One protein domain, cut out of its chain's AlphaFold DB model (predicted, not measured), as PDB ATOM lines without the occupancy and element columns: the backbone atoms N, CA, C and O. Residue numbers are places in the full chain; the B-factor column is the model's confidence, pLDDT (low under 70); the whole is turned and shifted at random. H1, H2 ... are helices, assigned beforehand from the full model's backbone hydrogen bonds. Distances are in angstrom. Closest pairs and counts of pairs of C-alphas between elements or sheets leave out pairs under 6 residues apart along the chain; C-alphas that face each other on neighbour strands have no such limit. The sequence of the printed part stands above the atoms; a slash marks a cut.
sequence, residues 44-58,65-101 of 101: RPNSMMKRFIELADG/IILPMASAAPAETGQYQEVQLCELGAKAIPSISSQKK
ATOM      1  N   ARG A  44     205.029 202.793 203.232       92.00
ATOM      2  CA  ARG A  44     205.020 204.172 202.725       92.00
ATOM      3  C   ARG A  44     203.605 204.523 202.255       92.00
ATOM      4  O   ARG A  44     203.206 204.043 201.197       92.00
ATOM      5  N   PRO A  45     202.816 205.291 203.025       94.56
ATOM      6  CA  PRO A  45     201.473 205.672 202.601       94.56
ATOM      7  C   PRO A  45     201.524 206.621 201.396       94.56
ATOM      8  O   PRO A  45     202.470 207.391 201.233       94.56
ATOM      9  N   ASN A  46     200.466 206.625 200.580       95.06
ATOM     10  CA  ASN A  46     200.400 207.459 199.373       95.06
ATOM     11  C   ASN A  46     200.574 208.957 199.669       95.06
ATOM     12  O   ASN A  46     201.180 209.660 198.870       95.06
ATOM     13  N   SER A  47     200.098 209.452 200.817       95.56
ATOM     14  CA  SER A  47     200.278 210.853 201.228       95.56
ATOM     15  C   SER A  47     201.752 211.246 201.374       95.56
ATOM     16  O   SER A  47     202.143 212.336 200.969       95.56
ATOM     17  N   MET A  48     202.589 210.344 201.887       95.06
ATOM     18  CA  MET A  48     204.032 210.558 202.020       95.06
ATOM     19  C   MET A  48     204.712 210.630 200.651       95.06
ATOM     20  O   MET A  48     205.573 211.477 200.426       95.06
ATOM     21  N   MET A  49     204.299 209.770 199.721       94.00
ATOM     22  CA  MET A  49     204.858 209.754 198.369       94.00
ATOM     23  C   MET A  49     204.400 210.945 197.530       94.00
ATOM     24  O   MET A  49     205.200 211.499 196.784       94.00
ATOM     25  N   LYS A  50     203.160 211.406 197.715       93.94
ATOM     26  CA  LYS A  50     202.692 212.676 197.141       93.94
ATOM     27  C   LYS A  50     203.520 213.854 197.646       93.94
ATOM     28  O   LYS A  50     203.978 214.651 196.838       93.94
ATOM     29  N   ARG A  51     203.824 213.901 198.949       93.88
ATOM     30  CA  ARG A  51     204.709 214.932 199.506       93.88
ATOM     31  C   ARG A  51     206.113 214.895 198.896       93.88
ATOM     32  O   ARG A  51     206.683 215.947 198.636       93.88
ATOM     33  N   PHE A  52     206.670 213.710 198.638       92.62
ATOM     34  CA  PHE A  52     207.942 213.593 197.917       92.62
ATOM     35  C   PHE A  52     207.867 214.226 196.515       92.62
ATOM     36  O   PHE A  52     208.764 214.982 196.147       92.62
ATOM     37  N   ILE A  53     206.786 213.976 195.768       91.31
ATOM     38  CA  ILE A  53     206.564 214.561 194.435       91.31
ATOM     39  C   ILE A  53     206.426 216.089 194.525       91.31
ATOM     40  O   ILE A  53     207.088 216.799 193.776       91.31
ATOM     41  N   GLU A  54     205.642 216.605 195.475       91.00
ATOM     42  CA  GLU A  54     205.480 218.051 195.703       91.00
ATOM     43  C   GLU A  54     206.822 218.750 195.973       91.00
ATOM     44  O   GLU A  54     207.101 219.813 195.417       91.00
ATOM     45  N   LEU A  55     207.682 218.139 196.796       90.31
ATOM     46  CA  LEU A  55     209.016 218.667 197.096       90.31
ATOM     47  C   LEU A  55     209.940 218.637 195.869       90.31
ATOM     48  O   LEU A  55     210.764 219.537 195.711       90.31
ATOM     49  N   ALA A  56     209.805 217.632 195.001       87.50
ATOM     50  CA  ALA A  56     210.559 217.545 193.753       87.50
ATOM     51  C   ALA A  56     210.095 218.591 192.717       87.50
ATOM     52  O   ALA A  56     210.922 219.174 192.010       87.50
ATOM     53  N   ASP A  57     208.790 218.864 192.650       83.25
ATOM     54  CA  ASP A  57     208.196 219.831 191.718       83.25
ATOM     55  C   ASP A  57     208.395 221.296 192.143       83.25
ATOM     56  O   ASP A  57     208.425 222.175 191.277       83.25
ATOM     57  N   GLY A  58     208.610 221.566 193.437       75.31
ATOM     58  CA  GLY A  58     208.798 222.917 193.991       75.31
ATOM     59  C   GLY A  58     209.937 223.743 193.372       75.31
ATOM     60  O   GLY A  58     209.977 224.957 193.547       75.31
ATOM     61  N   ILE A  65     214.598 210.572 189.397       89.88
ATOM     62  CA  ILE A  65     215.461 209.448 189.018       89.88
ATOM     63  C   ILE A  65     215.349 208.394 190.115       89.88
ATOM     64  O   ILE A  65     215.450 208.714 191.298       89.88
ATOM     65  N   ILE A  66     215.149 207.139 189.719       91.06
ATOM     66  CA  ILE A  66     214.997 206.007 190.634       91.06
ATOM     67  C   ILE A  66     216.289 205.189 190.640       91.06
ATOM     68  O   ILE A  66     216.767 204.766 189.589       91.06
ATOM     69  N   LEU A  67     216.836 204.955 191.834       94.38
ATOM     70  CA  LEU A  67     218.093 204.242 192.069       94.38
ATOM     71  C   LEU A  67     217.848 203.015 192.977       94.38
ATOM     72  O   LEU A  67     218.059 203.094 194.189       94.38
ATOM     73  N   PRO A  68     217.383 201.875 192.430       94.50
ATOM     74  CA  PRO A  68     216.869 200.748 193.216       94.50
ATOM     75  C   PRO A  68     217.953 199.761 193.700       94.50
ATOM     76  O   PRO A  68     217.656 198.602 193.986       94.50
ATOM     77  N   MET A  69     219.214 200.193 193.813       93.06
ATOM     78  CA  MET A  69     220.364 199.313 194.089       93.06
ATOM     79  C   MET A  69     220.397 198.724 195.507       93.06
ATOM     80  O   MET A  69     221.164 197.805 195.763       93.06
ATOM     81  N   ALA A  70     219.572 199.228 196.428       91.94
ATOM     82  CA  ALA A  70     219.432 198.658 197.771       91.94
ATOM     83  C   ALA A  70     218.596 197.363 197.796       91.94
ATOM     84  O   ALA A  70     218.570 196.666 198.808       91.94
ATOM     85  N   SER A  71     217.880 197.058 196.712       92.19
ATOM     86  CA  SER A  71     217.040 195.867 196.607       92.19
ATOM     87  C   SER A  71     217.817 194.676 196.052       92.19
ATOM     88  O   SER A  71     218.675 194.836 195.188       92.19
ATOM     89  N   ALA A  72     217.450 193.462 196.474       94.88
ATOM     90  CA  ALA A  72     217.903 192.224 195.834       94.88
ATOM     91  C   ALA A  72     217.274 192.009 194.441       94.88
ATOM     92  O   ALA A  72     217.771 191.203 193.661       94.88
ATOM     93  N   ALA A  73     216.205 192.751 194.126       95.12
ATOM     94  CA  ALA A  73     215.493 192.735 192.849       95.12
ATOM     95  C   ALA A  73     215.385 194.173 192.282       95.12
ATOM     96  O   ALA A  73     214.324 194.806 192.382       95.12
ATOM     97  N   PRO A  74     216.493 194.765 191.780       93.12
ATOM     98  CA  PRO A  74     216.534 196.183 191.416       93.12
ATOM     99  C   PRO A  74     215.599 196.557 190.262       93.12
ATOM    100  O   PRO A  74     215.001 197.631 190.295       93.12
ATOM    101  N   ALA A  75     215.455 195.689 189.258       91.56
ATOM    102  CA  ALA A  75     214.644 195.972 188.074       91.56
ATOM    103  C   ALA A  75     213.155 196.065 188.434       91.56
ATOM    104  O   ALA A  75     212.492 197.056 188.129       91.56
ATOM    105  N   GLU A  76     212.657 195.076 189.170       93.25
ATOM    106  CA  GLU A  76     211.276 194.986 189.637       93.25
ATOM    107  C   GLU A  76     210.960 196.115 190.622       93.25
ATOM    108  O   GLU A  76     209.908 196.750 190.544       93.25
ATOM    109  N   THR A  77     211.900 196.415 191.525       93.50
ATOM    110  CA  THR A  77     211.756 197.518 192.487       93.50
ATOM    111  C   THR A  77     211.678 198.863 191.771       93.50
ATOM    112  O   THR A  77     210.830 199.688 192.115       93.50
ATOM    113  N   GLY A  78     212.532 199.076 190.766       92.50
ATOM    114  CA  GLY A  78     212.526 200.284 189.947       92.50
ATOM    115  C   GLY A  78     211.211 200.459 189.190       92.50
ATOM    116  O   GLY A  78     210.598 201.518 189.292       92.50
ATOM    117  N   GLN A  79     210.739 199.407 188.512       92.88
ATOM    118  CA  GLN A  79     209.460 199.414 187.790       92.88
ATOM    119  C   GLN A  79     208.273 199.690 188.722       92.88
ATOM    120  O   GLN A  79     207.420 200.518 188.413       92.88
ATOM    121  N   TYR A  80     208.232 199.045 189.892       93.19
ATOM    122  CA  TYR A  80     207.186 199.290 190.885       93.19
ATOM    123  C   TYR A  80     207.170 200.753 191.357       93.19
ATOM    124  O   TYR A  80     206.107 201.367 191.461       93.19
ATOM    125  N   GLN A  81     208.344 201.323 191.639       92.81
ATOM    126  CA  GLN A  81     208.465 202.715 192.075       92.81
ATOM    127  C   GLN A  81     208.093 203.698 190.961       92.81
ATOM    128  O   GLN A  81     207.444 204.704 191.242       92.81
ATOM    129  N   GLU A  82     208.460 203.401 189.714       92.06
ATOM    130  CA  GLU A  82     208.084 204.186 188.537       92.06
ATOM    131  C   GLU A  82     206.563 204.241 188.383       92.06
ATOM    132  O   GLU A  82     205.995 205.333 188.356       92.06
ATOM    133  N   VAL A  83     205.896 203.082 188.384       92.38
ATOM    134  CA  VAL A  83     204.429 202.997 188.293       92.38
ATOM    135  C   VAL A  83     203.772 203.755 189.445       92.38
ATOM    136  O   VAL A  83     202.933 204.619 189.199       92.38
ATOM    137  N   GLN A  84     204.202 203.512 190.690       92.56
ATOM    138  CA  GLN A  84     203.654 204.190 191.868       92.56
ATOM    139  C   GLN A  84     203.753 205.718 191.758       92.56
ATOM    140  O   GLN A  84     202.807 206.429 192.090       92.56
ATOM    141  N   LEU A  85     204.906 206.247 191.349       92.06
ATOM    142  CA  LEU A  85     205.109 207.692 191.261       92.06
ATOM    143  C   LEU A  85     204.289 208.306 190.120       92.06
ATOM    144  O   LEU A  85     203.692 209.366 190.315       92.06
ATOM    145  N   CYS A  86     204.199 207.628 188.975       90.00
ATOM    146  CA  CYS A  86     203.354 208.043 187.855       90.00
ATOM    147  C   CYS A  86     201.866 208.067 188.242       90.00
ATOM    148  O   CYS A  86     201.190 209.065 188.001       90.00
ATOM    149  N   GLU A  87     201.365 207.025 188.914       92.94
ATOM    150  CA  GLU A  87     199.982 206.965 189.422       92.94
ATOM    151  C   GLU A  87     199.671 208.083 190.429       92.94
ATOM    152  O   GLU A  87     198.531 208.539 190.538       92.94
ATOM    153  N   LEU A  88     200.682 208.546 191.166       93.00
ATOM    154  CA  LEU A  88     200.554 209.630 192.139       93.00
ATOM    155  C   LEU A  88     200.773 211.031 191.544       93.00
ATOM    156  O   LEU A  88     200.647 212.007 192.286       93.00
ATOM    157  N   GLY A  89     201.033 211.142 190.236       89.12
ATOM    158  CA  GLY A  89     201.085 212.414 189.508       89.12
ATOM    159  C   GLY A  89     202.486 212.947 189.196       89.12
ATOM    160  O   GLY A  89     202.608 214.109 188.809       89.12
ATOM    161  N   ALA A  90     203.541 212.139 189.342       88.19
ATOM    162  CA  ALA A  90     204.879 212.535 188.909       88.19
ATOM    163  C   ALA A  90     204.928 212.763 187.389       88.19
ATOM    164  O   ALA A  90     204.433 211.952 186.601       88.19
ATOM    165  N   LYS A  91     205.574 213.853 186.962       76.38
ATOM    166  CA  LYS A  91     205.857 214.108 185.543       76.38
ATOM    167  C   LYS A  91     206.953 213.150 185.061       76.38
ATOM    168  O   LYS A  91     207.867 212.838 185.817       76.38
ATOM    169  N   ALA A  92     206.819 212.693 183.812       61.31
ATOM    170  CA  ALA A  92     207.601 211.645 183.141       61.31
ATOM    171  C   ALA A  92     208.976 211.324 183.766       61.31
ATOM    172  O   ALA A  92     209.886 212.156 183.779       61.31
ATOM    173  N   ILE A  93     209.120 210.081 184.229       61.28
ATOM    174  CA  ILE A  93     210.312 209.549 184.890       61.28
ATOM    175  C   ILE A  93     211.164 208.840 183.828       61.28
ATOM    176  O   ILE A  93     210.758 207.784 183.349       61.28
ATOM    177  N   PRO A  94     212.324 209.373 183.405       53.84
ATOM    178  CA  PRO A  94     213.229 208.609 182.554       53.84
ATOM    179  C   PRO A  94     213.799 207.434 183.361       53.84
ATOM    180  O   PRO A  94     214.679 207.613 184.206       53.84
ATOM    181  N   SER A  95     213.289 206.223 183.129       51.28
ATOM    182  CA  SER A  95     213.790 205.022 183.790       51.28
ATOM    183  C   SER A  95     215.122 204.583 183.170       51.28
ATOM    184  O   SER A  95     215.209 204.112 182.037       51.28
ATOM    185  N   ILE A  96     216.206 204.716 183.940       57.16
ATOM    186  CA  ILE A  96     217.547 204.260 183.527       57.16
ATOM    187  C   ILE A  96     217.584 202.717 183.403       57.16
ATOM    188  O   ILE A  96     218.415 202.162 182.691       57.16
ATOM    189  N   SER A  97     216.625 202.011 184.020       49.91
ATOM    190  CA  SER A  97     216.486 200.550 183.942       49.91
ATOM    191  C   SER A  97     215.817 200.036 182.658       49.91
ATOM    192  O   SER A  97     215.919 198.842 182.385       49.91
ATOM    193  N   SER A  98     215.155 200.878 181.851       47.22
ATOM    194  CA  SER A  98     214.533 200.434 180.587       47.22
ATOM    195  C   SER A  98     215.543 200.268 179.434       47.22
ATOM    196  O   SER A  98     215.152 200.007 178.298       47.22
ATOM    197  N   GLN A  99     216.844 200.402 179.703       47.28
ATOM    198  CA  GLN A  99     217.937 200.276 178.727       47.28
ATOM    199  C   GLN A  99     218.455 198.836 178.564       47.28
ATOM    200  O   GLN A  99     219.637 198.621 178.299       47.28
ATOM    201  N   LYS A 100     217.596 197.825 178.719       44.75
ATOM    202  CA  LYS A 100     217.970 196.449 178.373       44.75
ATOM    203  C   LYS A 100     216.860 195.767 177.582       44.75
ATOM    204  O   LYS A 100     215.997 195.097 178.144       44.75
ATOM    205  N   LYS A 101     216.909 195.955 176.266       38.78
ATOM    206  CA  LYS A 101     216.385 194.997 175.297       38.78
ATOM    207  C   LYS A 101     217.486 194.684 174.299       38.78
ATOM    208  O   LYS A 101     218.166 195.650 173.891       38.78
TER     209      LYS A 101
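What this domain is: This is residues 44 to 58 and 65 to 101 of the 101 residues of an uncharacterized protein of bacterium (UniProt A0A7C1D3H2). A long helix, H2, comes with its last residues close to the side of a shorter helix, H1, nearly square to it, and the long stretch after H2, residues 88 to 101, folds back in the direction of H2's first end. The printed part has 52 residues with two named helices, H1 then H2, and no named strand; the class is all helix. It is only just compact, close to loose, with a radius of gyration of the C-alphas of 11.5 A, and elongated, spanning 32 by 21 by 16 A.

Where its parts are: H2, residues 74 to 87, measures 19.9 A from C-alpha 74 at (216.534, 196.183, 191.416) to C-alpha 87 at (199.982, 206.965, 189.422). H1, residues 46 to 57, measures 16.5 A and begins with C-alpha 46 at (200.400, 207.459, 199.373).

How they stand to each other: H2 and H1 are close but not clearly touching; their closest C-alphas, those of Leu 85 and Met 49, are 7.4 A apart. Their lines are about perpendicular, at 85 degrees. In H1 and H2 every O i to N i+4 pair is within hydrogen-bond range.

The domain as a whole: The C-alphas farthest apart, those of Gly 58 and Lys 101, are 34.4 A apart. Residues 59 to 64 are not printed, and C-alphas 58 and 65 stand 15.8 A apart across the cut, which lies in the link from H1 to H2. Residues 92 to 101 have pLDDT under 70.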